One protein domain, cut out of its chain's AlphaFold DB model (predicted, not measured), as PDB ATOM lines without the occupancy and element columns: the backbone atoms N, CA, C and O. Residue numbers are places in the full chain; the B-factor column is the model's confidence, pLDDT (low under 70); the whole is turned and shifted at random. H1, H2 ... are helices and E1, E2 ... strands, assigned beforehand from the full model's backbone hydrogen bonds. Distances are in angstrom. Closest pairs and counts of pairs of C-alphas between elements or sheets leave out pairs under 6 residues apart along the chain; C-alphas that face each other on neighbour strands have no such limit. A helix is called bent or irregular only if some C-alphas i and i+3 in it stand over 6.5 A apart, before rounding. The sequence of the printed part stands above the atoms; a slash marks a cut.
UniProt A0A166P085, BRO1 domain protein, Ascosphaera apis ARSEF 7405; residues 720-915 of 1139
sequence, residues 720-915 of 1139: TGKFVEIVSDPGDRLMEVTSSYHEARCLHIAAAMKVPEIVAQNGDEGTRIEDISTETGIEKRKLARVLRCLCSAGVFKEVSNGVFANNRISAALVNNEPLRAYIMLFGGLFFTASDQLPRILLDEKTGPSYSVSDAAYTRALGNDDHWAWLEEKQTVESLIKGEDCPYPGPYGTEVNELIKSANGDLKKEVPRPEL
ATOM      1  N   THR A 720      82.970 113.400  58.204       84.69
ATOM      2  CA  THR A 720      82.511 112.578  57.066       84.69
ATOM      3  C   THR A 720      81.044 112.826  56.728       84.69
ATOM      4  O   THR A 720      80.719 112.983  55.552       84.69
ATOM      5  N   GLY A 721      80.174 112.978  57.731       81.94
ATOM      6  CA  GLY A 721      78.816 113.481  57.517       81.94
ATOM      7  C   GLY A 721      78.793 114.876  56.891       81.94
ATOM      8  O   GLY A 721      78.075 115.105  55.920       81.94
ATOM      9  N   LYS A 722      79.636 115.789  57.389       81.62
ATOM     10  CA  LYS A 722      79.720 117.164  56.888       81.62
ATOM     11  C   LYS A 722      80.268 117.254  55.462       81.62
ATOM     12  O   LYS A 722      79.805 118.089  54.695       81.62
ATOM     13  N   PHE A 723      81.181 116.368  55.071       78.62
ATOM     14  CA  PHE A 723      81.616 116.234  53.685       78.62
ATOM     15  C   PHE A 723      80.461 115.770  52.796       78.62
ATOM     16  O   PHE A 723      80.222 116.411  51.781       78.62
ATOM     17  N   VAL A 724      79.686 114.751  53.189       78.44
ATOM     18  CA  VAL A 724      78.490 114.320  52.432       78.44
ATOM     19  C   VAL A 724      77.470 115.459  52.284       78.44
ATOM     20  O   VAL A 724      76.954 115.672  51.193       78.44
ATOM     21  N   GLU A 725      77.224 116.247  53.336       78.56
ATOM     22  CA  GLU A 725      76.365 117.445  53.267       78.56
ATOM     23  C   GLU A 725      76.871 118.534  52.303       78.56
ATOM     24  O   GLU A 725      76.065 119.327  51.824       78.56
ATOM     25  N   ILE A 726      78.184 118.615  52.058       76.69
ATOM     26  CA  ILE A 726      78.814 119.658  51.229       76.69
ATOM     27  C   ILE A 726      79.021 119.200  49.775       76.69
ATOM     28  O   ILE A 726      78.989 120.039  48.877       76.69
ATOM     29  N   VAL A 727      79.250 117.903  49.525       70.19
ATOM     30  CA  VAL A 727      79.572 117.384  48.177       70.19
ATOM     31  C   VAL A 727      78.395 116.751  47.436       70.19
ATOM     32  O   VAL A 727      78.471 116.622  46.215       70.19
ATOM     33  N   SER A 728      77.334 116.329  48.131       64.19
ATOM     34  CA  SER A 728      76.138 115.788  47.477       64.19
ATOM     35  C   SER A 728      75.285 116.895  46.863       64.19
ATOM     36  O   SER A 728      75.119 117.963  47.452       64.19
ATOM     37  N   ASP A 729      74.660 116.610  45.717       89.88
ATOM     38  CA  ASP A 729      73.560 117.440  45.227       89.88
ATOM     39  C   ASP A 729      72.406 117.439  46.260       89.88
ATOM     40  O   ASP A 729      72.077 116.373  46.800       89.88
ATOM     41  N   PRO A 730      71.776 118.591  46.568       83.00
ATOM     42  CA  PRO A 730      70.697 118.651  47.554       83.00
ATOM     43  C   PRO A 730      69.494 117.755  47.223       83.00
ATOM     44  O   PRO A 730      68.876 117.210  48.137       83.00
ATOM     45  N   GLY A 731      69.165 117.571  45.942       88.81
ATOM     46  CA  GLY A 731      68.099 116.682  45.486       88.81
ATOM     47  C   GLY A 731      68.446 115.211  45.702       88.81
ATOM     48  O   GLY A 731      67.656 114.479  46.304       88.81
ATOM     49  N   ASP A 732      69.650 114.791  45.303       85.56
ATOM     50  CA  ASP A 732      70.143 113.430  45.559       85.56
ATOM     51  C   ASP A 732      70.200 113.130  47.064       85.56
ATOM     52  O   ASP A 732      69.733 112.079  47.510       85.56
ATOM     53  N   ARG A 733      70.682 114.081  47.877       90.38
ATOM     54  CA  ARG A 733      70.746 113.931  49.337       90.38
ATOM     55  C   ARG A 733      69.360 113.798  49.976       90.38
ATOM     56  O   ARG A 733      69.196 113.008  50.906       90.38
ATOM     57  N   LEU A 734      68.355 114.524  49.484       88.62
ATOM     58  CA  LEU A 734      66.968 114.373  49.940       88.62
ATOM     59  C   LEU A 734      66.381 113.008  49.544       88.62
ATOM     60  O   LEU A 734      65.706 112.377  50.363       88.62
ATOM     61  N   MET A 735      66.663 112.509  48.334       88.81
ATOM     62  CA  MET A 735      66.232 111.170  47.902       88.81
ATOM     63  C   MET A 735      66.894 110.048  48.718       88.81
ATOM     64  O   MET A 735      66.222 109.080  49.088       88.81
ATOM     65  N   GLU A 736      68.178 110.192  49.054       87.88
ATOM     66  CA  GLU A 736      68.931 109.270  49.916       87.88
ATOM     67  C   GLU A 736      68.325 109.211  51.329       87.88
ATOM     68  O   GLU A 736      67.985 108.134  51.822       87.88
ATOM     69  N   VAL A 737      68.110 110.374  51.960       89.88
ATOM     70  CA  VAL A 737      67.507 110.471  53.300       89.88
ATOM     71  C   VAL A 737      66.101 109.870  53.314       89.88
ATOM     72  O   VAL A 737      65.819 109.038  54.179       89.88
ATOM     73  N   THR A 738      65.266 110.199  52.322       89.75
ATOM     74  CA  THR A 738      63.919 109.618  52.142       89.75
ATOM     75  C   THR A 738      63.965 108.091  52.020       89.75
ATOM     76  O   THR A 738      63.076 107.405  52.514       89.75
ATOM     77  N   SER A 739      65.010 107.538  51.402       90.25
ATOM     78  CA  SER A 739      65.137 106.096  51.146       90.25
ATOM     79  C   SER A 739      65.712 105.287  52.316       90.25
ATOM     80  O   SER A 739      65.595 104.059  52.312       90.25
ATOM     81  N   SER A 740      66.321 105.942  53.307       88.81
ATOM     82  CA  SER A 740      67.162 105.312  54.339       88.81
ATOM     83  C   SER A 740      66.470 104.250  55.213       88.81
ATOM     84  O   SER A 740      67.126 103.334  55.711       88.81
ATOM     85  N   TYR A 741      65.136 104.277  55.330       88.81
ATOM     86  CA  TYR A 741      64.373 103.255  56.064       88.81
ATOM     87  C   TYR A 741      64.545 101.836  55.484       88.81
ATOM     88  O   TYR A 741      64.398 100.844  56.203       88.81
ATOM     89  N   HIS A 742      64.898 101.713  54.197       93.19
ATOM     90  CA  HIS A 742      65.178 100.422  53.568       93.19
ATOM     91  C   HIS A 742      66.402  99.725  54.175       93.19
ATOM     92  O   HIS A 742      66.389  98.502  54.301       93.19
ATOM     93  N   GLU A 743      67.435 100.471  54.577       93.06
ATOM     94  CA  GLU A 743      68.668  99.908  55.143       93.06
ATOM     95  C   GLU A 743      68.388  99.267  56.505       93.06
ATOM     96  O   GLU A 743      68.719  98.101  56.732       93.06
ATOM     97  N   ALA A 744      67.673  99.988  57.375       90.81
ATOM     98  CA  ALA A 744      67.242  99.490  58.678       90.81
ATOM     99  C   ALA A 744      66.331  98.252  58.553       90.81
ATOM    100  O   ALA A 744      66.512  97.279  59.287       90.81
ATOM    101  N   ARG A 745      65.406  98.226  57.580       91.50
ATOM    102  CA  ARG A 745      64.575  97.037  57.320       91.50
ATOM    103  C   ARG A 745      65.388  95.868  56.751       91.50
ATOM    104  O   ARG A 745      65.136  94.726  57.130       91.50
ATOM    105  N   CYS A 746      66.377  96.118  55.890       95.94
ATOM    106  CA  CYS A 746      67.277  95.070  55.399       95.94
ATOM    107  C   CYS A 746      68.124  94.476  56.534       95.94
ATOM    108  O   CYS A 746      68.280  93.256  56.596       95.94
ATOM    109  N   LEU A 747      68.616  95.309  57.457       95.75
ATOM    110  CA  LEU A 747      69.364  94.873  58.638       95.75
ATOM    111  C   LEU A 747      68.488  94.035  59.577       95.75
ATOM    112  O   LEU A 747      68.936  92.993  60.051       95.75
ATOM    113  N   HIS A 748      67.232  94.440  59.789       92.81
ATOM    114  CA  HIS A 748      66.251  93.671  60.561       92.81
ATOM    115  C   HIS A 748      66.041  92.266  59.983       92.81
ATOM    116  O   HIS A 748      66.139  91.289  60.718       92.81
ATOM    117  N   ILE A 749      65.870  92.148  58.661       93.56
ATOM    118  CA  ILE A 749      65.731  90.853  57.971       93.56
ATOM    119  C   ILE A 749      67.016  90.014  58.094       93.56
ATOM    120  O   ILE A 749      66.949  88.823  58.390       93.56
ATOM    121  N   ALA A 750      68.193  90.615  57.892       95.44
ATOM    122  CA  ALA A 750      69.470  89.905  57.999       95.44
ATOM    123  C   ALA A 750      69.745  89.395  59.428       95.44
ATOM    124  O   ALA A 750      70.286  88.300  59.594       95.44
ATOM    125  N   ALA A 751      69.335  90.158  60.447       93.75
ATOM    126  CA  ALA A 751      69.387  89.764  61.851       93.75
ATOM    127  C   ALA A 751      68.375  88.647  62.168       93.75
ATOM    128  O   ALA A 751      68.770  87.612  62.705       93.75
ATOM    129  N   ALA A 752      67.104  88.798  61.775       90.94
ATOM    130  CA  ALA A 752      66.049  87.799  61.982       90.94
ATOM    131  C   ALA A 752      66.454  86.415  61.466       90.94
ATOM    132  O   ALA A 752      66.288  85.413  62.160       90.94
ATOM    133  N   MET A 753      67.065  86.384  60.281       93.00
ATOM    134  CA  MET A 753      67.476  85.161  59.595       93.00
ATOM    135  C   MET A 753      68.898  84.681  59.941       93.00
ATOM    136  O   MET A 753      69.400  83.788  59.265       93.00
ATOM    137  N   LYS A 754      69.557  85.269  60.953       93.88
ATOM    138  CA  LYS A 754      70.918  84.915  61.420       93.88
ATOM    139  C   LYS A 754      71.956  84.835  60.286       93.88
ATOM    140  O   LYS A 754      72.828  83.968  60.245       93.88
ATOM    141  N   VAL A 755      71.865  85.768  59.329       95.75
ATOM    142  CA  VAL A 755      72.814  85.859  58.205       95.75
ATOM    143  C   VAL A 755      74.256  86.122  58.664       95.75
ATOM    144  O   VAL A 755      75.145  85.495  58.084       95.75
ATOM    145  N   PRO A 756      74.541  86.971  59.680       96.12
ATOM    146  CA  PRO A 756      75.897  87.121  60.208       96.12
ATOM    147  C   PRO A 756      76.519  85.783  60.620       96.12
ATOM    148  O   PRO A 756      77.669  85.516  60.280       96.12
ATOM    149  N   GLU A 757      75.757  84.923  61.298       94.69
ATOM    150  CA  GLU A 757      76.176  83.593  61.745       94.69
ATOM    151  C   GLU A 757      76.409  82.643  60.563       94.69
ATOM    152  O   GLU A 757      77.413  81.932  60.540       94.69
ATOM    153  N   ILE A 758      75.527  82.658  59.556       94.38
ATOM    154  CA  ILE A 758      75.653  81.829  58.343       94.38
ATOM    155  C   ILE A 758      76.902  82.211  57.532       94.38
ATOM    156  O   ILE A 758      77.631  81.331  57.072       94.38
ATOM    157  N   VAL A 759      77.193  83.507  57.361       94.81
ATOM    158  CA  VAL A 759      78.380  83.938  56.593       94.81
ATOM    159  C   VAL A 759      79.677  83.915  57.404       94.81
ATOM    160  O   VAL A 759      80.754  83.867  56.818       94.81
ATOM    161  N   ALA A 760      79.608  83.876  58.741       92.88
ATOM    162  CA  ALA A 760      80.788  83.706  59.593       92.88
ATOM    163  C   ALA A 760      81.480  82.346  59.402       92.88
ATOM    164  O   ALA A 760      82.686  82.253  59.618       92.88
ATOM    165  N   GLN A 761      80.748  81.312  58.967       88.94
ATOM    166  CA  GLN A 761      81.275  79.952  58.785       88.94
ATOM    167  C   GLN A 761      82.417  79.881  57.755       88.94
ATOM    168  O   GLN A 761      83.331  79.079  57.923       88.94
ATOM    169  N   ASN A 762      82.392  80.755  56.741       87.00
ATOM    170  CA  ASN A 762      83.401  80.847  55.678       87.00
ATOM    171  C   ASN A 762      84.311  82.090  55.811       87.00
ATOM    172  O   ASN A 762      85.070  82.411  54.898       87.00
ATOM    173  N   GLY A 763      84.237  82.816  56.935       85.50
ATOM    174  CA  GLY A 763      85.095  83.971  57.223       85.50
ATOM    175  C   GLY A 763      85.123  85.031  56.111       85.50
ATOM    176  O   GLY A 763      84.081  85.459  55.611       85.50
ATOM    177  N   ASP A 764      86.332  85.458  55.734       86.19
ATOM    178  CA  ASP A 764      86.572  86.453  54.679       86.19
ATOM    179  C   ASP A 764      86.450  85.898  53.244       86.19
ATOM    180  O   ASP A 764      86.357  86.691  52.302       86.19
ATOM    181  N   GLU A 765      86.412  84.569  53.054       87.81
ATOM    182  CA  GLU A 765      86.142  83.943  51.742       87.81
ATOM    183  C   GLU A 765      84.665  84.085  51.336       87.81
ATOM    184  O   GLU A 765      84.345  84.150  50.148       87.81
ATOM    185  N   GLY A 766      83.778  84.211  52.330       90.25
ATOM    186  CA  GLY A 766      82.348  84.460  52.164       90.25
ATOM    187  C   GLY A 766      81.527  83.242  51.729       90.25
ATOM    188  O   GLY A 766      82.027  82.253  51.204       90.25
ATOM    189  N   THR A 767      80.216  83.325  51.940       96.31
ATOM    190  CA  THR A 767      79.256  82.264  51.600       96.31
ATOM    191  C   THR A 767      78.514  82.618  50.311       96.31
ATOM    192  O   THR A 767      78.156  83.782  50.093       96.31
ATOM    193  N   ARG A 768      78.256  81.639  49.431       97.12
ATOM    194  CA  ARG A 768      77.505  81.902  48.195       97.12
ATOM    195  C   ARG A 768      76.044  82.184  48.513       97.12
ATOM    196  O   ARG A 768      75.452  81.586  49.406       97.12
ATOM    197  N   ILE A 769      75.414  83.020  47.699       97.88
ATOM    198  CA  ILE A 769      74.001  83.366  47.851       97.88
ATOM    199  C   ILE A 769      73.058  82.181  47.614       97.88
ATOM    200  O   ILE A 769      71.935  82.206  48.103       97.88
ATOM    201  N   GLU A 770      73.496  81.134  46.905       97.06
ATOM    202  CA  GLU A 770      72.796  79.844  46.893       97.06
ATOM    203  C   GLU A 770      72.690  79.236  48.298       97.06
ATOM    204  O   GLU A 770      71.606  78.825  48.701       97.06
ATOM    205  N   ASP A 771      73.786  79.218  49.050       96.12
ATOM    206  CA  ASP A 771      73.879  78.500  50.322       96.12
ATOM    207  C   ASP A 771      73.173  79.298  51.433       96.12
ATOM    208  O   ASP A 771      72.348  78.751  52.161       96.12
ATOM    209  N   ILE A 772      73.366  80.627  51.475       96.69
ATOM    210  CA  ILE A 772      72.608  81.514  52.383       96.69
ATOM    211  C   ILE A 772      71.098  81.457  52.061       96.69
ATOM    212  O   ILE A 772      70.263  81.519  52.961       96.69
ATOM    213  N   SER A 773      70.715  81.312  50.785       97.12
ATOM    214  CA  SER A 773      69.308  81.149  50.380       97.12
ATOM    215  C   SER A 773      68.716  79.812  50.834       97.12
ATOM    216  O   SER A 773      67.543  79.775  51.197       97.12
ATOM    217  N   THR A 774      69.517  78.743  50.872       95.56
ATOM    218  CA  THR A 774      69.113  77.440  51.422       95.56
ATOM    219  C   THR A 774      68.897  77.511  52.935       95.56
ATOM    220  O   THR A 774      67.824  77.137  53.398       95.56
ATOM    221  N   GLU A 775      69.857  78.050  53.693       92.50
ATOM    222  CA  GLU A 775      69.768  78.146  55.163       92.50
ATOM    223  C   GLU A 775      68.654  79.097  55.637       92.50
ATOM    224  O   GLU A 775      67.964  78.824  56.618       92.50
ATOM    225  N   THR A 776      68.431  80.211  54.931       92.75
ATOM    226  CA  THR A 776      67.385  81.189  55.294       92.75
ATOM    227  C   THR A 776      66.016  80.905  54.671       92.75
ATOM    228  O   THR A 776      65.023  81.511  55.067       92.75
ATOM    229  N   GLY A 777      65.932  80.057  53.643       90.94
ATOM    230  CA  GLY A 777      64.717  79.856  52.844       90.94
ATOM    231  C   GLY A 777      64.269  81.071  52.007       90.94
ATOM    232  O   GLY A 777      63.263  80.985  51.297       90.94
ATOM    233  N   ILE A 778      64.983  82.204  52.045       94.56
ATOM    234  CA  ILE A 778      64.669  83.388  51.231       94.56
ATOM    235  C   ILE A 778      65.246  83.197  49.828       94.56
ATOM    236  O   ILE A 778      66.436  82.938  49.672       94.56
ATOM    237  N   GLU A 779      64.425  83.381  48.789       96.94
ATOM    238  CA  GLU A 779      64.847  83.243  47.386       96.94
ATOM    239  C   GLU A 779      66.091  84.094  47.064       96.94
ATOM    240  O   GLU A 779      66.131  85.300  47.323       96.94
ATOM    241  N   LYS A 780      67.108  83.456  46.473       96.06
ATOM    242  CA  LYS A 780      68.458  84.012  46.326       96.06
ATOM    243  C   LYS A 780      68.554  85.365  45.621       96.06
ATOM    244  O   LYS A 780      69.387  86.172  46.017       96.06
ATOM    245  N   ARG A 781      67.729  85.676  44.612       97.06
ATOM    246  CA  ARG A 781      67.738  86.999  43.955       97.06
ATOM    247  C   ARG A 781      67.131  88.085  44.840       97.06
ATOM    248  O   ARG A 781      67.619  89.215  44.807       97.06
ATOM    249  N   LYS A 782      66.105  87.777  45.640       97.44
ATOM    250  CA  LYS A 782      65.598  88.687  46.684       97.44
ATOM    251  C   LYS A 782      66.647  88.896  47.777       97.44
ATOM    252  O   LYS A 782      66.976  90.043  48.073       97.44
ATOM    253  N   LEU A 783      67.228  87.817  48.306       97.38
ATOM    254  CA  LEU A 783      68.245  87.889  49.358       97.38
ATOM    255  C   LEU A 783      69.502  88.645  48.891       97.38
ATOM    256  O   LEU A 783      69.985  89.517  49.607       97.38
ATOM    257  N   ALA A 784      69.959  88.426  47.651       97.62
ATOM    258  CA  ALA A 784      71.060  89.184  47.048       97.62
ATOM    259  C   ALA A 784      70.821  90.701  47.073       97.62
ATOM    260  O   ALA A 784      71.766  91.461  47.241       97.62
ATOM    261  N   ARG A 785      69.573  91.162  46.896       97.75
ATOM    262  CA  ARG A 785      69.235  92.596  46.933       97.75
ATOM    263  C   ARG A 785      69.265  93.157  48.355       97.75
ATOM    264  O   ARG A 785      69.764  94.262  48.532       97.75
ATOM    265  N   VAL A 786      68.788  92.392  49.340       98.00
ATOM    266  CA  VAL A 786      68.876  92.744  50.770       98.00
ATOM    267  C   VAL A 786      70.342  92.874  51.187       98.00
ATOM    268  O   VAL A 786      70.747  93.912  51.705       98.00
ATOM    269  N   LEU A 787      71.167  91.868  50.881       97.81
ATOM    270  CA  LEU A 787      72.585  91.888  51.244       97.81
ATOM    271  C   LEU A 787      73.373  92.946  50.461       97.81
ATOM    272  O   LEU A 787      74.208  93.613  51.053       97.81
ATOM    273  N   ARG A 788      73.061  93.205  49.181       97.69
ATOM    274  CA  ARG A 788      73.677  94.308  48.414       97.69
ATOM    275  C   ARG A 788      73.345  95.690  48.964       97.69
ATOM    276  O   ARG A 788      74.241  96.522  49.020       97.69
ATOM    277  N   CYS A 789      72.109  95.927  49.410       97.50
ATOM    278  CA  CYS A 789      71.753  97.162  50.115       97.50
ATOM    279  C   CYS A 789      72.636  97.347  51.362       97.50
ATOM    280  O   CYS A 789      73.241  98.400  51.538       97.50
ATOM    281  N   LEU A 790      72.814  96.285  52.153       97.50
ATOM    282  CA  LEU A 790      73.687  96.305  53.327       97.50
ATOM    283  C   LEU A 790      75.192  96.353  53.002       97.50
ATOM    284  O   LEU A 790      75.966  96.826  53.831       97.50
ATOM    285  N   CYS A 791      75.631  95.906  51.826       97.19
ATOM    286  CA  CYS A 791      77.001  96.116  51.351       97.19
ATOM    287  C   CYS A 791      77.241  97.584  50.969       97.19
ATOM    288  O   CYS A 791      78.269  98.139  51.348       97.19
ATOM    289  N   SER A 792      76.290  98.233  50.284       94.75
ATOM    290  CA  SER A 792      76.359  99.673  49.983       94.75
ATOM    291  C   SER A 792      76.349 100.528  51.254       94.75
ATOM    292  O   SER A 792      77.128 101.469  51.354       94.75
ATOM    293  N   ALA A 793      75.550 100.146  52.256       92.94
ATOM    294  CA  ALA A 793      75.540 100.761  53.588       92.94
ATOM    295  C   ALA A 793      76.764 100.387  54.461       92.94
ATOM    296  O   ALA A 793      76.829 100.745  55.637       92.94
ATOM    297  N   GLY A 794      77.734  99.630  53.929       93.88
ATOM    298  CA  GLY A 794      78.968  99.268  54.629       93.88
ATOM    299  C   GLY A 794      78.806  98.282  55.794       93.88
ATOM    300  O   GLY A 794      79.731  98.136  56.590       93.88
ATOM    301  N   VAL A 795      77.673  97.586  55.910       96.06
ATOM    302  CA  VAL A 795      77.380  96.620  56.988       96.06
ATOM    303  C   VAL A 795      77.915  95.217  56.670       96.06
ATOM    304  O   VAL A 795      78.472  94.574  57.556       96.06
ATOM    305  N   PHE A 796      77.793  94.766  55.418       96.94
ATOM    306  CA  PHE A 796      78.338  93.496  54.898       96.94
ATOM    307  C   PHE A 796      79.378  93.751  53.785       96.94
ATOM    308  O   PHE A 796      79.705  94.901  53.483       96.94
ATOM    309  N   LYS A 797      79.934  92.693  53.177       95.69
ATOM    310  CA  LYS A 797      80.837  92.779  52.015       95.69
ATOM    311  C   LYS A 797      80.454  91.739  50.959       95.69
ATOM    312  O   LYS A 797      80.388  90.552  51.261       95.69
ATOM    313  N   GLU A 798      80.261  92.159  49.711       96.38
ATOM    314  CA  GLU A 798      80.194  91.236  48.571       96.38
ATOM    315  C   GLU A 798      81.622  91.020  48.050       96.38
ATOM    316  O   GLU A 798      82.261  91.956  47.572       96.38
ATOM    317  N   VAL A 799      82.162  89.810  48.222       92.69
ATOM    318  CA  VAL A 799      83.575  89.491  47.925       92.69
ATOM    319  C   VAL A 799      83.787  89.060  46.474       92.69
ATOM    320  O   VAL A 799      84.845  89.293  45.897       92.69
ATOM    321  N   SER A 800      82.756  88.480  45.863       93.44
ATOM    322  CA  SER A 800      82.611  88.300  44.418       93.44
ATOM    323  C   SER A 800      81.117  88.213  44.077       93.44
ATOM    324  O   SER A 800      80.289  88.115  44.980       93.44
ATOM    325  N   ASN A 801      80.741  88.284  42.795       93.81
ATOM    326  CA  ASN A 801      79.332  88.360  42.378       93.81
ATOM    327  C   ASN A 801      78.494  87.175  42.905       93.81
ATOM    328  O   ASN A 801      78.600  86.057  42.401       93.81
ATOM    329  N   GLY A 802      77.624  87.449  43.879       92.62
ATOM    330  CA  GLY A 802      76.789  86.460  44.554       92.62
ATOM    331  C   GLY A 802      77.469  85.735  45.719       92.62
ATOM    332  O   GLY A 802      76.983  84.676  46.103       92.62
ATOM    333  N   VAL A 803      78.560  86.264  46.281       97.38
ATOM    334  CA  VAL A 803      79.254  85.708  47.456       97.38
ATOM    335  C   VAL A 803      79.425  86.804  48.507       97.38
ATOM    336  O   VAL A 803      80.016  87.848  48.231       97.38
ATOM    337  N   PHE A 804      78.900  86.570  49.708       97.69
ATOM    338  CA  PHE A 804      78.807  87.569  50.773       97.69
ATOM    339  C   PHE A 804      79.571  87.118  52.017       97.69
ATOM    340  O   PHE A 804      79.378  86.006  52.505       97.69
ATOM    341  N   ALA A 805      80.414  88.004  52.539       96.62
ATOM    342  CA  ALA A 805      81.157  87.832  53.781       96.62
ATOM    343  C   ALA A 805      80.687  88.853  54.826       96.62
ATOM    344  O   ALA A 805      80.106  89.897  54.498       96.62
ATOM    345  N   ASN A 806      80.986  88.571  56.093       97.06
ATOM    346  CA  ASN A 806      80.892  89.592  57.128       97.06
ATOM    347  C   ASN A 806      81.918  90.708  56.879       97.06
ATOM    348  O   ASN A 806      82.944  90.509  56.233       97.06
ATOM    349  N   ASN A 807      81.668  91.883  57.451       93.25
ATOM    350  CA  ASN A 807      82.726  92.858  57.708       93.25
ATOM    351  C   ASN A 807      82.725  93.227  59.206       93.25
ATOM    352  O   ASN A 807      81.932  92.687  59.976       93.25
ATOM    353  N   ARG A 808      83.604  94.139  59.645       93.50
ATOM    354  CA  ARG A 808      83.731  94.554  61.060       93.50
ATOM    355  C   ARG A 808      82.405  94.987  61.721       93.50
ATOM    356  O   ARG A 808      82.311  94.942  62.945       93.50
ATOM    357  N   ILE A 809      81.412  95.438  60.950       93.44
ATOM    358  CA  ILE A 809      80.090  95.847  61.441       93.44
ATOM    359  C   ILE A 809      79.166  94.633  61.595       93.44
ATOM    360  O   ILE A 809      78.752  94.360  62.720       93.44
ATOM    361  N   SER A 810      78.877  93.859  60.541       95.25
ATOM    362  CA  SER A 810      78.018  92.665  60.675       95.25
ATOM    363  C   SER A 810      78.614  91.591  61.595       95.25
ATOM    364  O   SER A 810      77.877  90.948  62.341       95.25
ATOM    365  N   ALA A 811      79.946  91.459  61.645       93.50
ATOM    366  CA  ALA A 811      80.641  90.561  62.569       93.50
ATOM    367  C   ALA A 811      80.363  90.874  64.053       93.50
ATOM    368  O   ALA A 811      80.520  89.995  64.895       93.50
ATOM    369  N   ALA A 812      79.917  92.090  64.395       92.19
ATOM    370  CA  ALA A 812      79.546  92.448  65.766       92.19
ATOM    371  C   ALA A 812      78.220  91.810  66.238       92.19
ATOM    372  O   ALA A 812      77.917  91.872  67.432       92.19
ATOM    373  N   LEU A 813      77.439  91.213  65.328       93.69
ATOM    374  CA  LEU A 813      76.230  90.442  65.645       93.69
ATOM    375  C   LEU A 813      76.527  88.963  65.922       93.69
ATOM    376  O   LEU A 813      75.815  88.352  66.713       93.69
ATOM    377  N   VAL A 814      77.604  88.426  65.338       93.56
ATOM    378  CA  VAL A 814      77.975  87.007  65.426       93.56
ATOM    379  C   VAL A 814      78.167  86.590  66.884       93.56
ATOM    380  O   VAL A 814      79.014  87.138  67.592       93.56
ATOM    381  N   ASN A 815      77.388  85.599  67.330       89.56
ATOM    382  CA  ASN A 815      77.336  85.123  68.723       89.56
ATOM    383  C   ASN A 815      76.926  86.204  69.756       89.56
ATOM    384  O   ASN A 815      77.228  86.081  70.944       89.56
ATOM    385  N   ASN A 816      76.231  87.264  69.331       90.75
ATOM    386  CA  ASN A 816      75.856  88.410  70.164       90.75
ATOM    387  C   ASN A 816      74.330  88.607  70.209       90.75
ATOM    388  O   ASN A 816      73.810  89.682  69.900       90.75
ATOM    389  N   GLU A 817      73.609  87.560  70.629       89.44
ATOM    390  CA  GLU A 817      72.138  87.555  70.715       89.44
ATOM    391  C   GLU A 817      71.524  88.765  71.447       89.44
ATOM    392  O   GLU A 817      70.520  89.265  70.958       89.44
ATOM    393  N   PRO A 818      72.097  89.341  72.525       89.69
ATOM    394  CA  PRO A 818      71.554  90.570  73.112       89.69
ATOM    395  C   PRO A 818      71.500  91.754  72.131       89.69
ATOM    396  O   PRO A 818      70.523  92.502  72.109       89.69
ATOM    397  N   LEU A 819      72.519  91.925  71.278       91.19
ATOM    398  CA  LEU A 819      72.520  92.977  70.253       91.19
ATOM    399  C   LEU A 819      71.583  92.633  69.086       91.19
ATOM    400  O   LEU A 819      70.902  93.519  68.569       91.19
ATOM    401  N   ARG A 820      71.504  91.352  68.705       92.94
ATOM    402  CA  ARG A 820      70.526  90.867  67.723       92.94
ATOM    403  C   ARG A 820      69.091  91.107  68.209       92.94
ATOM    404  O   ARG A 820      68.300  91.661  67.458       92.94
ATOM    405  N   ALA A 821      68.782  90.788  69.464       90.56
ATOM    406  CA  ALA A 821      67.492  91.023  70.110       90.56
ATOM    407  C   ALA A 821      67.110  92.512  70.121       90.56
ATOM    408  O   ALA A 821      65.972  92.854  69.804       90.56
ATOM    409  N   TYR A 822      68.069  93.409  70.386       91.31
ATOM    410  CA  TYR A 822      67.847  94.856  70.294       91.31
ATOM    411  C   TYR A 822      67.441  95.295  68.876       91.31
ATOM    412  O   TYR A 822      66.469  96.034  68.715       91.31
ATOM    413  N   ILE A 823      68.122  94.791  67.838       91.75
ATOM    414  CA  ILE A 823      67.730  95.037  66.439       91.75
ATOM    415  C   ILE A 823      66.357  94.423  66.138       91.75
ATOM    416  O   ILE A 823      65.532  95.080  65.509       91.75
ATOM    417  N   MET A 824      66.095  93.194  66.588       89.19
ATOM    418  CA  MET A 824      64.839  92.477  66.340       89.19
ATOM    419  C   MET A 824      63.623  93.201  66.913       89.19
ATOM    420  O   MET A 824      62.625  93.354  66.210       89.19
ATOM    421  N   LEU A 825      63.710  93.675  68.155       87.50
ATOM    422  CA  LEU A 825      62.591  94.318  68.831       87.50
ATOM    423  C   LEU A 825      62.339  95.725  68.291       87.50
ATOM    424  O   LEU A 825      61.274  95.998  67.741       87.50
ATOM    425  N   PHE A 826      63.334  96.611  68.373       85.69
ATOM    426  CA  PHE A 826      63.159  98.014  67.991       85.69
ATOM    427  C   PHE A 826      63.063  98.202  66.470       85.69
ATOM    428  O   PHE A 826      62.292  99.036  66.003       85.69
ATOM    429  N   GLY A 827      63.732  97.353  65.678       83.38
ATOM    430  CA  GLY A 827      63.514  97.257  64.230       83.38
ATOM    431  C   GLY A 827      62.141  96.687  63.844       83.38
ATOM    432  O   GLY A 827      61.712  96.847  62.701       83.38
ATOM    433  N   GLY A 828      61.420  96.056  64.774       82.56
ATOM    434  CA  GLY A 828      59.997  95.755  64.639       82.56
ATOM    435  C   GLY A 828      59.134  96.953  65.039       82.56
ATOM    436  O   GLY A 828      58.521  97.590  64.182       82.56
ATOM    437  N   LEU A 829      59.116  97.259  66.339       85.12
ATOM    438  CA  LEU A 829      58.132  98.140  66.974       85.12
ATOM    439  C   LEU A 829      58.204  99.599  66.492       85.12
ATOM    440  O   LEU A 829      57.163 100.158  66.144       85.12
ATOM    441  N   PHE A 830      59.401 100.197  66.382       87.00
ATOM    442  CA  PHE A 830      59.525 101.594  65.932       87.00
ATOM    443  C   PHE A 830      58.956 101.799  64.525       87.00
ATOM    444  O   PHE A 830      58.337 102.823  64.266       87.00
ATOM    445  N   PHE A 831      59.113 100.827  63.618       86.12
ATOM    446  CA  PHE A 831      58.549 100.932  62.270       86.12
ATOM    447  C   PHE A 831      57.016 100.953  62.293       86.12
ATOM    448  O   PHE A 831      56.420 101.823  61.660       86.12
ATOM    449  N   THR A 832      56.384 100.029  63.025       85.44
ATOM    450  CA  THR A 832      54.916  99.961  63.131       85.44
ATOM    451  C   THR A 832      54.344 101.223  63.790       85.44
ATOM    452  O   THR A 832      53.363 101.769  63.289       85.44
ATOM    453  N   ALA A 833      54.998 101.753  64.829       89.50
ATOM    454  CA  ALA A 833      54.624 103.033  65.436       89.50
ATOM    455  C   ALA A 833      54.833 104.231  64.480       89.50
ATOM    456  O   ALA A 833      53.971 105.104  64.377       89.50
ATOM    457  N   SER A 834      55.941 104.262  63.728       90.56
ATOM    458  CA  SER A 834      56.309 105.410  62.881       90.56
ATOM    459  C   SER A 834      55.333 105.708  61.735       90.56
ATOM    460  O   SER A 834      55.222 106.866  61.342       90.56
ATOM    461  N   ASP A 835      54.576 104.722  61.231       88.44
ATOM    462  CA  ASP A 835      53.512 104.982  60.244       88.44
ATOM    463  C   ASP A 835      52.332 105.760  60.856       88.44
ATOM    464  O   ASP A 835      51.677 106.542  60.164       88.44
ATOM    465  N   GLN A 836      52.067 105.590  62.157       90.38
ATOM    466  CA  GLN A 836      51.002 106.319  62.851       90.38
ATOM    467  C   GLN A 836      51.445 107.685  63.378       90.38
ATOM    468  O   GLN A 836      50.590 108.560  63.512       90.38
ATOM    469  N   LEU A 837      52.742 107.915  63.624       92.81
ATOM    470  CA  LEU A 837      53.242 109.173  64.200       92.81
ATOM    471  C   LEU A 837      52.749 110.433  63.447       92.81
ATOM    472  O   LEU A 837      52.216 111.324  64.111       92.81
ATOM    473  N   PRO A 838      52.784 110.526  62.098       94.44
ATOM    474  CA  PRO A 838      52.254 111.695  61.387       94.44
ATOM    475  C   PRO A 838      50.745 111.912  61.568       94.44
ATOM    476  O   PRO A 838      50.260 113.019  61.362       94.44
ATOM    477  N   ARG A 839      49.985 110.866  61.930       91.81
ATOM    478  CA  ARG A 839      48.536 110.937  62.192       91.81
ATOM    479  C   ARG A 839      48.213 111.273  63.650       91.81
ATOM    480  O   ARG A 839      47.111 111.741  63.903       91.81
ATOM    481  N   ILE A 840      49.147 111.035  64.575       91.44
ATOM    482  CA  ILE A 840      49.096 111.538  65.955       91.44
ATOM    483  C   ILE A 840      49.427 113.033  65.960       91.44
ATOM    484  O   ILE A 840      48.594 113.844  66.345       91.44
ATOM    485  N   LEU A 841      50.591 113.422  65.427       93.62
ATOM    486  CA  LEU A 841      51.095 114.804  65.480       93.62
ATOM    487  C   LEU A 841      50.213 115.843  64.755       93.62
ATOM    488  O   LEU A 841      50.361 117.039  64.996       93.62
ATOM    489  N   LEU A 842      49.315 115.409  63.865       94.75
ATOM    490  CA  LEU A 842      48.369 116.267  63.133       94.75
ATOM    491  C   LEU A 842      46.917 116.173  63.643       94.75
ATOM    492  O   LEU A 842      46.031 116.805  63.070       94.75
ATOM    493  N   ASP A 843      46.652 115.385  64.686       94.62
ATOM    494  CA  ASP A 843      45.331 115.245  65.305       94.62
ATOM    495  C   ASP A 843      45.173 116.224  66.482       94.62
ATOM    496  O   ASP A 843      46.041 116.326  67.347       94.62
ATOM    497  N   GLU A 844      44.043 116.939  66.528       94.06
ATOM    498  CA  GLU A 844      43.802 118.053  67.467       94.06
ATOM    499  C   GLU A 844      43.843 117.662  68.958       94.06
ATOM    500  O   GLU A 844      43.921 118.544  69.814       94.06
ATOM    501  N   LYS A 845      43.754 116.366  69.287       92.19
ATOM    502  CA  LYS A 845      43.738 115.858  70.666       92.19
ATOM    503  C   LYS A 845      45.021 115.130  71.034       92.19
ATOM    504  O   LYS A 845      45.551 115.357  72.115       92.19
ATOM    505  N   THR A 846      45.489 114.253  70.151       90.94
ATOM    506  CA  THR A 846      46.646 113.386  70.413       90.94
ATOM    507  C   THR A 846      47.974 114.059  70.058       90.94
ATOM    508  O   THR A 846      48.963 113.813  70.735       90.94
ATOM    509  N   GLY A 847      47.997 114.995  69.102       92.25
ATOM    510  CA  GLY A 847      49.188 115.776  68.745       92.25
ATOM    511  C   GLY A 847      49.781 116.661  69.858       92.25
ATOM    512  O   GLY A 847      51.004 116.716  69.959       92.25
ATOM    513  N   PRO A 848      48.981 117.345  70.706       93.06
ATOM    514  CA  PRO A 848      49.486 118.077  71.873       93.06
ATOM    515  C   PRO A 848      49.574 117.225  73.157       93.06
ATOM    516  O   PRO A 848      49.825 117.782  74.227       93.06
ATOM    517  N   SER A 849      49.312 115.914  73.090       90.94
ATOM    518  CA  SER A 849      49.305 115.033  74.262       90.94
ATOM    519  C   SER A 849      50.672 114.404  74.507       90.94
ATOM    520  O   SER A 849      51.320 113.920  73.584       90.94
ATOM    521  N   TYR A 850      51.067 114.344  75.779       89.50
ATOM    522  CA  TYR A 850      52.215 113.560  76.245       89.50
ATOM    523  C   TYR A 850      51.790 112.264  76.960       89.50
ATOM    524  O   TYR A 850      52.621 111.578  77.545       89.50
ATOM    525  N   SER A 851      50.502 111.896  76.927       87.75
ATOM    526  CA  SER A 851      50.047 110.638  77.528       87.75
ATOM    527  C   SER A 851      50.573 109.432  76.750       87.75
ATOM    528  O   SER A 851      50.444 109.382  75.525       87.75
ATOM    529  N   VAL A 852      51.061 108.409  77.457       84.38
ATOM    530  CA  VAL A 852      51.440 107.102  76.881       84.38
ATOM    531  C   VAL A 852      50.249 106.444  76.153       84.38
ATOM    532  O   VAL A 852      50.435 105.776  75.134       84.38
ATOM    533  N   SER A 853      49.011 106.698  76.608       85.62
ATOM    534  CA  SER A 853      47.779 106.220  75.948       85.62
ATOM    535  C   SER A 853      47.603 106.749  74.523       85.62
ATOM    536  O   SER A 853      46.935 106.127  73.701       85.62
ATOM    537  N   ASP A 854      48.202 107.903  74.230       89.12
ATOM    538  CA  ASP A 854      48.006 108.640  72.983       89.12
ATOM    539  C   ASP A 854      49.205 108.466  72.032       89.12
ATOM    540  O   ASP A 854      49.259 109.089  70.970       89.12
ATOM    541  N   ALA A 855      50.178 107.627  72.406       89.94
ATOM    542  CA  ALA A 855      51.393 107.397  71.635       89.94
ATOM    543  C   ALA A 855      51.125 106.644  70.323       89.94
ATOM    544  O   ALA A 855      50.169 105.873  70.168       89.94
ATOM    545  N   ALA A 856      52.015 106.845  69.349       91.38
ATOM    546  CA  ALA A 856      51.864 106.271  68.016       91.38
ATOM    547  C   ALA A 856      51.882 104.731  68.027       91.38
ATOM    548  O   ALA A 856      51.139 104.113  67.267       91.38
ATOM    549  N   TYR A 857      52.669 104.116  68.915       89.00
ATOM    550  CA  TYR A 857      52.675 102.676  69.191       89.00
ATOM    551  C   TYR A 857      51.307 102.166  69.663       89.00
ATOM    552  O   TYR A 857      50.787 101.208  69.094       89.00
ATOM    553  N   THR A 858      50.712 102.835  70.651       86.69
ATOM    554  CA  THR A 858      49.444 102.474  71.302       86.69
ATOM    555  C   THR A 858      48.325 102.404  70.255       86.69
ATOM    556  O   THR A 858      47.673 101.373  70.060       86.69
ATOM    557  N   ARG A 859      48.235 103.445  69.415       83.56
ATOM    558  CA  ARG A 859      47.342 103.491  68.245       83.56
ATOM    559  C   ARG A 859      47.696 102.483  67.142       83.56
ATOM    560  O   ARG A 859      46.800 102.041  66.426       83.56
ATOM    561  N   ALA A 860      48.973 102.148  66.960       85.00
ATOM    562  CA  ALA A 860      49.417 101.200  65.938       85.00
ATOM    563  C   ALA A 860      49.178  99.733  66.321       85.00
ATOM    564  O   ALA A 860      49.096  98.900  65.421       85.00
ATOM    565  N   LEU A 861      49.088  99.409  67.616       79.12
ATOM    566  CA  LEU A 861      48.845  98.043  68.088       79.12
ATOM    567  C   LEU A 861      47.390  97.801  68.509       79.12
ATOM    568  O   LEU A 861      46.931  96.664  68.416       79.12
ATOM    569  N   GLY A 862      46.661  98.840  68.932       74.75
ATOM    570  CA  GLY A 862      45.297  98.703  69.459       74.75
ATOM    571  C   GLY A 862      45.248  98.185  70.901       74.75
ATOM    572  O   GLY A 862      44.248  97.596  71.304       74.75
ATOM    573  N   ASN A 863      46.332  98.383  71.654       72.25
ATOM    574  CA  ASN A 863      46.433  98.159  73.096       72.25
ATOM    575  C   ASN A 863      46.409  99.512  73.832       72.25
ATOM    576  O   ASN A 863      46.585 100.543  73.196       72.25
ATOM    577  N   ASP A 864      46.208  99.507  75.155       68.50
ATOM    578  CA  ASP A 864      46.277 100.724  75.990       68.50
ATOM    579  C   ASP A 864      47.635 100.881  76.716       68.50
ATOM    580  O   ASP A 864      47.967 101.966  77.189       68.50
ATOM    581  N   ASP A 865      48.423  99.801  76.823       74.81
ATOM    582  CA  ASP A 865      49.725  99.758  77.509       74.81
ATOM    583  C   ASP A 865      50.697  98.781  76.818       74.81
ATOM    584  O   ASP A 865      50.349  97.644  76.482       74.81
ATOM    585  N   HIS A 866      51.948  99.216  76.650       79.31
ATOM    586  CA  HIS A 866      53.053  98.409  76.130       79.31
ATOM    587  C   HIS A 866      53.410  97.228  77.045       79.31
ATOM    588  O   HIS A 866      53.698  96.135  76.553       79.31
ATOM    589  N   TRP A 867      53.379  97.419  78.366       77.38
ATOM    590  CA  TRP A 867      53.823  96.405  79.323       77.38
ATOM    591  C   TRP A 867      52.797  95.285  79.486       77.38
ATOM    592  O   TRP A 867      53.165  94.114  79.405       77.38
ATOM    593  N   ALA A 868      51.513  95.624  79.624       78.75
ATOM    594  CA  ALA A 868      50.412  94.669  79.574       78.75
ATOM    595  C   ALA A 868      50.437  93.849  78.275       78.75
ATOM    596  O   ALA A 868      50.325  92.625  78.334       78.75
ATOM    597  N   TRP A 869      50.670  94.498  77.126       83.19
ATOM    598  CA  TRP A 869      50.779  93.818  75.833       83.19
ATOM    599  C   TRP A 869      51.929  92.807  75.782       83.19
ATOM    600  O   TRP A 869      51.734  91.696  75.294       83.19
ATOM    601  N   LEU A 870      53.111  93.145  76.318       81.88
ATOM    602  CA  LEU A 870      54.241  92.208  76.408       81.88
ATOM    603  C   LEU A 870      53.948  91.004  77.320       81.88
ATOM    604  O   LEU A 870      54.464  89.917  77.067       81.88
ATOM    605  N   GLU A 871      53.139  91.173  78.369       82.19
ATOM    606  CA  GLU A 871      52.758  90.080  79.278       82.19
ATOM    607  C   GLU A 871      51.544  89.257  78.798       82.19
ATOM    608  O   GLU A 871      51.191  88.256  79.434       82.19
ATOM    609  N   GLU A 872      50.941  89.610  77.656       83.81
ATOM    610  CA  GLU A 872      49.900  88.804  77.015       83.81
ATOM    611  C   GLU A 872      50.370  87.376  76.707       83.81
ATOM    612  O   GLU A 872      51.508  87.106  76.297       83.81
ATOM    613  N   LYS A 873      49.417  86.446  76.804       85.94
ATOM    614  CA  LYS A 873      49.513  85.144  76.151       85.94
ATOM    615  C   LYS A 873      48.682  85.165  74.886       85.94
ATOM    616  O   LYS A 873      47.553  85.643  74.898       85.94
ATOM    617  N   GLN A 874      49.237  84.602  73.826       82.00
ATOM    618  CA  GLN A 874      48.584  84.489  72.531       82.00
ATOM    619  C   GLN A 874      48.712  83.064  72.005       82.00
ATOM    620  O   GLN A 874      49.596  82.306  72.414       82.00
ATOM    621  N   THR A 875      47.818  82.672  71.099       86.69
ATOM    622  CA  THR A 875      47.961  81.379  70.416       86.69
ATOM    623  C   THR A 875      49.111  81.440  69.415       86.69
ATOM    624  O   THR A 875      49.334  82.462  68.764       86.69
ATOM    625  N   VAL A 876      49.834  80.333  69.241       83.75
ATOM    626  CA  VAL A 876      50.896  80.242  68.222       83.75
ATOM    627  C   VAL A 876      50.338  80.483  66.806       83.75
ATOM    628  O   VAL A 876      51.020  81.059  65.964       83.75
ATOM    629  N   GLU A 877      49.079  80.117  66.548       84.88
ATOM    630  CA  GLU A 877      48.360  80.404  65.301       84.88
ATOM    631  C   GLU A 877      48.156  81.911  65.059       84.88
ATOM    632  O   GLU A 877      48.308  82.354  63.921       84.88
ATOM    633  N   SER A 878      47.860  82.692  66.107       81.19
ATOM    634  CA  SER A 878      47.769  84.162  66.064       81.19
ATOM    635  C   SER A 878      49.143  84.794  65.804       81.19
ATOM    636  O   SER A 878      49.327  85.490  64.802       81.19
ATOM    637  N   LEU A 879      50.146  84.443  66.620       79.38
ATOM    638  CA  LEU A 879      51.508  84.990  66.528       79.38
ATOM    639  C   LEU A 879      52.186  84.743  65.168       79.38
ATOM    640  O   LEU A 879      53.020  85.541  64.757       79.38
ATOM    641  N   ILE A 880      51.845  83.656  64.466       77.62
ATOM    642  CA  ILE A 880      52.408  83.324  63.143       77.62
ATOM    643  C   ILE A 880      51.691  84.037  61.991       77.62
ATOM    644  O   ILE A 880      52.306  84.291  60.953       77.62
ATOM    645  N   LYS A 881      50.387  84.301  62.118       74.25
ATOM    646  CA  LYS A 881      49.592  84.903  61.036       74.25
ATOM    647  C   LYS A 881      49.630  86.427  61.049       74.25
ATOM    648  O   LYS A 881      49.490  87.026  59.984       74.25
ATOM    649  N   GLY A 882      49.778  87.017  62.235       65.88
ATOM    650  CA  GLY A 882      49.269  88.355  62.504       65.88
ATOM    651  C   GLY A 882      47.742  88.324  62.635       65.88
ATOM    652  O   GLY A 882      47.050  87.573  61.942       65.88
ATOM    653  N   GLU A 883      47.213  89.128  63.550       62.09
ATOM    654  CA  GLU A 883      45.775  89.412  63.628       62.09
ATOM    655  C   GLU A 883      45.446  90.617  62.728       62.09
ATOM    656  O   GLU A 883      46.288  91.048  61.938       62.09
ATOM    657  N   ASP A 884      44.254  91.210  62.845       59.81
ATOM    658  CA  ASP A 884      43.890  92.462  62.156       59.81
ATOM    659  C   ASP A 884      44.611  93.702  62.763       59.81
ATOM    660  O   ASP A 884      44.034  94.775  62.938       59.81
ATOM    661  N   CYS A 885      45.894  93.544  63.104       66.25
ATOM    662  CA  CYS A 885      46.775  94.500  63.770       66.25
ATOM    663  C   CYS A 885      47.951  94.885  62.838       66.25
ATOM    664  O   CYS A 885      48.573  94.002  62.247       66.25
ATOM    665  N   PRO A 886      48.329  96.175  62.728       70.81
ATOM    666  CA  PRO A 886      49.498  96.635  61.960       70.81
ATOM    667  C   PRO A 886      50.879  96.065  62.351       70.81
ATOM    668  O   PRO A 886      51.865  96.343  61.661       70.81
ATOM    669  N   TYR A 887      50.997  95.299  63.442       78.44
ATOM    670  CA  TYR A 887      52.234  94.602  63.808       78.44
ATOM    671  C   TYR A 887      52.266  93.175  63.230       78.44
ATOM    672  O   TYR A 887      51.427  92.356  63.596       78.44
ATOM    673  N   PRO A 888      53.251  92.829  62.375       72.56
ATOM    674  CA  PRO A 888      53.273  91.556  61.646       72.56
ATOM    675  C   PRO A 888      53.686  90.335  62.489       72.56
ATOM    676  O   PRO A 888      53.845  89.252  61.931       72.56
ATOM    677  N   GLY A 889      53.893  90.498  63.800       74.75
ATOM    678  CA  GLY A 889      54.358  89.435  64.688       74.75
ATOM    679  C   GLY A 889      55.856  89.105  64.563       74.75
ATOM    680  O   GLY A 889      56.591  89.726  63.780       74.75
ATOM    681  N   PRO A 890      56.332  88.118  65.342       78.19
ATOM    682  CA  PRO A 890      57.684  87.588  65.236       78.19
ATOM    683  C   PRO A 890      57.865  86.819  63.917       78.19
ATOM    684  O   PRO A 890      56.963  86.126  63.452       78.19
ATOM    685  N   TYR A 891      59.061  86.875  63.329       81.44
ATOM    686  CA  TYR A 891      59.404  86.100  62.131       81.44
ATOM    687  C   TYR A 891      60.866  85.636  62.154       81.44
ATOM    688  O   TYR A 891      61.684  86.152  62.913       81.44
ATOM    689  N   GLY A 892      61.201  84.654  61.312       83.25
ATOM    690  CA  GLY A 892      62.544  84.071  61.244       83.25
ATOM    691  C   GLY A 892      62.734  82.893  62.202       83.25
ATOM    692  O   GLY A 892      61.896  81.989  62.262       83.25
ATOM    693  N   THR A 893      63.855  82.854  62.923       80.75
ATOM    694  CA  THR A 893      64.182  81.745  63.841       80.75
ATOM    695  C   THR A 893      63.187  81.593  64.992       80.75
ATOM    696  O   THR A 893      62.827  80.475  65.352       80.75
ATOM    697  N   GLU A 894      62.667  82.710  65.485       83.50
ATOM    698  CA  GLU A 894      61.780  82.841  66.636       83.50
ATOM    699  C   GLU A 894      60.466  82.066  66.427       83.50
ATOM    700  O   GLU A 894      60.027  81.326  67.306       83.50
ATOM    701  N   VAL A 895      59.887  82.118  65.222       80.50
ATOM    702  CA  VAL A 895      58.697  81.323  64.854       80.50
ATOM    703  C   VAL A 895      58.982  79.821  64.907       80.50
ATOM    704  O   VAL A 895      58.164  79.043  65.399       80.50
ATOM    705  N   ASN A 896      60.161  79.398  64.449       80.50
ATOM    706  CA  ASN A 896      60.556  77.991  64.498       80.50
ATOM    707  C   ASN A 896      60.775  77.504  65.939       80.50
ATOM    708  O   ASN A 896      60.655  76.308  66.198       80.50
ATOM    709  N   GLU A 897      61.095  78.397  66.872       82.12
ATOM    710  CA  GLU A 897      61.258  78.094  68.297       82.12
ATOM    711  C   GLU A 897      59.912  78.100  69.042       82.12
ATOM    712  O   GLU A 897      59.672  77.186  69.832       82.12
ATOM    713  N   LEU A 898      58.976  78.997  68.698       81.50
ATOM    714  CA  LEU A 898      57.582  78.951  69.168       81.50
ATOM    715  C   LEU A 898      56.871  77.643  68.780       81.50
ATOM    716  O   LEU A 898      56.263  76.986  69.624       81.50
ATOM    717  N   ILE A 899      56.980  77.214  67.516       80.88
ATOM    718  CA  ILE A 899      56.362  75.959  67.050       80.88
ATOM    719  C   ILE A 899      56.936  74.750  67.815       80.88
ATOM    720  O   ILE A 899      56.192  73.833  68.174       80.88
ATOM    721  N   LYS A 900      58.244  74.758  68.117       82.44
ATOM    722  CA  LYS A 900      58.907  73.714  68.918       82.44
ATOM    723  C   LYS A 900      58.462  73.742  70.381       82.44
ATOM    724  O   LYS A 900      58.111  72.691  70.908       82.44
ATOM    725  N   SER A 901      58.426  74.906  71.032       79.50
ATOM    726  CA  SER A 901      58.006  75.032  72.440       79.50
ATOM    727  C   SER A 901      56.512  74.733  72.644       79.50
ATOM    728  O   SER A 901      56.077  74.368  73.743       79.50
ATOM    729  N   ALA A 902      55.718  74.805  71.573       83.50
ATOM    730  CA  ALA A 902      54.339  74.337  71.520       83.50
ATOM    731  C   ALA A 902      54.164  72.855  71.135       83.50
ATOM    732  O   ALA A 902      53.032  72.380  71.095       83.50
ATOM    733  N   ASN A 903      55.244  72.105  70.887       82.81
ATOM    734  CA  ASN A 903      55.210  70.725  70.377       82.81
ATOM    735  C   ASN A 903      54.382  70.563  69.077       82.81
ATOM    736  O   ASN A 903      53.845  69.490  68.811       82.81
ATOM    737  N   GLY A 904      54.260  71.628  68.275       78.81
ATOM    738  CA  GLY A 904      53.430  71.668  67.068       78.81
ATOM    739  C   GLY A 904      51.940  71.975  67.280       78.81
ATOM    740  O   GLY A 904      51.217  72.070  66.289       78.81
ATOM    741  N   ASP A 905      51.458  72.165  68.516       86.62
ATOM    742  CA  ASP A 905      50.079  72.612  68.760       86.62
ATOM    743  C   ASP A 905      49.947  74.126  68.544       86.62
ATOM    744  O   ASP A 905      50.265  74.936  69.415       86.62
ATOM    745  N   LEU A 906      49.441  74.509  67.372       83.62
ATOM    746  CA  LEU A 906      49.249  75.912  67.003       83.62
ATOM    747  C   LEU A 906      48.200  76.636  67.872       83.62
ATOM    748  O   LEU A 906      48.200  77.862  67.919       83.62
ATOM    749  N   LYS A 907      47.318  75.916  68.579       86.75
ATOM    750  CA  LYS A 907      46.270  76.522  69.421       86.75
ATOM    751  C   LYS A 907      46.671  76.679  70.881       86.75
ATOM    752  O   LYS A 907      45.920  77.267  71.655       86.75
ATOM    753  N   LYS A 908      47.853  76.193  71.255       87.38
ATOM    754  CA  LYS A 908      48.431  76.405  72.578       87.38
ATOM    755  C   LYS A 908      48.676  77.898  72.811       87.38
ATOM    756  O   LYS A 908      49.358  78.548  72.020       87.38
ATOM    757  N   GLU A 909      48.168  78.415  73.926       87.69
ATOM    758  CA  GLU A 909      48.563  79.724  74.447       87.69
ATOM    759  C   GLU A 909      50.017  79.690  74.937       87.69
ATOM    760  O   GLU A 909      50.407  78.841  75.748       87.69
ATOM    761  N   VAL A 910      50.813  80.644  74.467       84.75
ATOM    762  CA  VAL A 910      52.200  80.874  74.883       84.75
ATOM    763  C   VAL A 910      52.396  82.359  75.211       84.75
ATOM    764  O   VAL A 910      51.673  83.194  74.663       84.75
ATOM    765  N   PRO A 911      53.337  82.726  76.100       84.44
ATOM    766  CA  PRO A 911      53.747  84.120  76.253       84.44
ATOM    767  C   PRO A 911      54.290  84.677  74.931       84.44
ATOM    768  O   PRO A 911      54.888  83.932  74.148       84.44
ATOM    769  N   ARG A 912      54.134  85.984  74.706       84.06
ATOM    770  CA  ARG A 912      54.798  86.685  73.598       84.06
ATOM    771  C   ARG A 912      56.329  86.518  73.667       84.06
ATOM    772  O   ARG A 912      56.906  86.798  74.722       84.06
ATOM    773  N   PRO A 913      57.023  86.113  72.581       83.56
ATOM    774  CA  PRO A 913      58.489  86.068  72.574       83.56
ATOM    775  C   PRO A 913      59.110  87.461  72.740       83.56
ATOM    776  O   PRO A 913      60.225  87.575  73.246       83.56
ATOM    777  N   GLU A 914      58.391  88.526  72.374       86.12
ATOM    778  CA  GLU A 914      58.820  89.916  72.531       86.12
ATOM    779  C   GLU A 914      59.211  90.257  73.979       86.12
ATOM    780  O   GLU A 914      60.104  91.076  74.174       86.12
ATOM    781  N   LEU A 915      58.631  89.596  74.991       83.06
ATOM    782  CA  LEU A 915      58.988  89.784  76.404       83.06
ATOM    783  C   LEU A 915      60.395  89.256  76.740       83.06
ATOM    784  O   LEU A 915      61.152  89.904  77.464       83.06
TER     785      LEU A 915
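Overview. This is residues 720 to 915 of the 1139 residues of the protein "BRO1 domain protein" of Ascosphaera apis ARSEF 7405 (UniProt A0A166P085). Two lobes are joined by one long helix, H7, which slants away from the first lobe with its near part on H3 and its far part on H8, while the H1-H2 end reaches out from H3 as an arm in which residues 726 to 732 and 734 to 739 stick out. The first lobe gathers H3, H4, H5 and H6 with the hairpin E1 and E2; the second is a loose chain of short pieces, H8, H9, H10 and H11 with the small strand pair E3 and E4. The 196 printed residues include eleven named helices and four named strands, in the order H1 H2 H3 H4 H5 H6 E1 E2 H7 H8 H9 E3 H10 H11 E4, and the class is mostly helix. The two sheets, E1 - E2 and E3 - E4, are both antiparallel. The whole is flat, spanning 53 by 50 by 26 A, and only just compact, close to loose, with a radius of gyration of the C-alphas of 19.4 A.

Along the chain. H1 is residues 720 to 727, starting at C-alpha 720 (82.511, 112.578, 57.066). H2 is residues 730 to 739, 14.2 A long, and H3 is residues 741 to 752, 16.6 A long. H4 is residues 755 to 760, H5 residues 769 to 776, and H6 residues 780 to 792, 17.9 A long. E1 is residues 796 to 800, 12.5 A long, and E2 is residues 803 to 806. H7, residues 817 to 840, is the longest helix at 33.6 A and begins at C-alpha 817 (72.138, 87.555, 70.715); it has a kink of 32 degrees near residue 834 and is only just irregular, with C-alphas 835 and 838 6.9 A apart. H8 is residues 856 to 861, H9 residues 866 to 871, E3 residues 873 to 875, and H10 residues 876 to 881. H11 is residues 893 to 901, 12.5 A long, and E4 is residues 909 to 911, ending at C-alpha 911 (53.747, 84.120, 76.253).

Arrangement. H1 and H2 are close but not clearly touching, the closest C-alphas being those of Glu 725 and Arg 733, 7.7 A apart; H2 and H3 meet only through their link. H3 and H6 touch at a steep tilt of 61 degrees, opposite ways, H6 with residues 786 to 790 alone; the closest C-alphas, those of Cys 746 and Val 786, are 5.4 A apart. H5 and H6 touch, about perpendicular at 78 degrees, closest at the C-alphas of Ser 773 and Lys 780, 5.0 A. H4 and H5 touch at a steep tilt of 59 degrees, closest at the C-alphas of Ile 758 and Ile 772, 6.7 A. The hairpin E1 and E2 has N 799 and O 803 at 2.9 A and N 805 and O 797 at 2.9 A, within hydrogen-bond range. The closest C-alphas of H4 and E2 are those of Val 759 and Ala 805, 5.5 A; those of H6 and E1 are Cys 791 and Lys 797, 5.1 A. H3 and H7 touch at a tilt of 36 degrees, only just steep, opposite ways, H7 with residues 820 to 828 alone; the closest C-alphas are those of His 748 and Gly 827, 5.8 A. H7 touches H8 with residues 829 to 840 alone, about perpendicular at 75 degrees, closest at the C-alphas of Ala 833 and Tyr 857, 4.2 A. H8 and H9 are close but not clearly touching, closest at the C-alphas of Thr 858 and His 866, 7.3 A. E3 and E4 have N 874 and O 910 within hydrogen-bond range at 2.9 A. H10 and H11, a helical hairpin, only just touch, with 3 pairs of C-alphas within 8 A. H6 and H7 are apart. Every O i to N i+4 pair is within hydrogen-bond range in H1, H2, H3, H4, H5, H6, H8, H9, H10 and H11, and 16 of 20 in H7.

Size, cuts and confidence. The C-alphas farthest apart, those of Ile 726 and Asp 905, are 57.8 A apart. The printed part has no cut. The links H7 to H8, with 15 residues, and H10 to H11, with 11, are long. The mean pLDDT of the printed part is 87.9; residues 728, 864 and 882 to 885 are under 70.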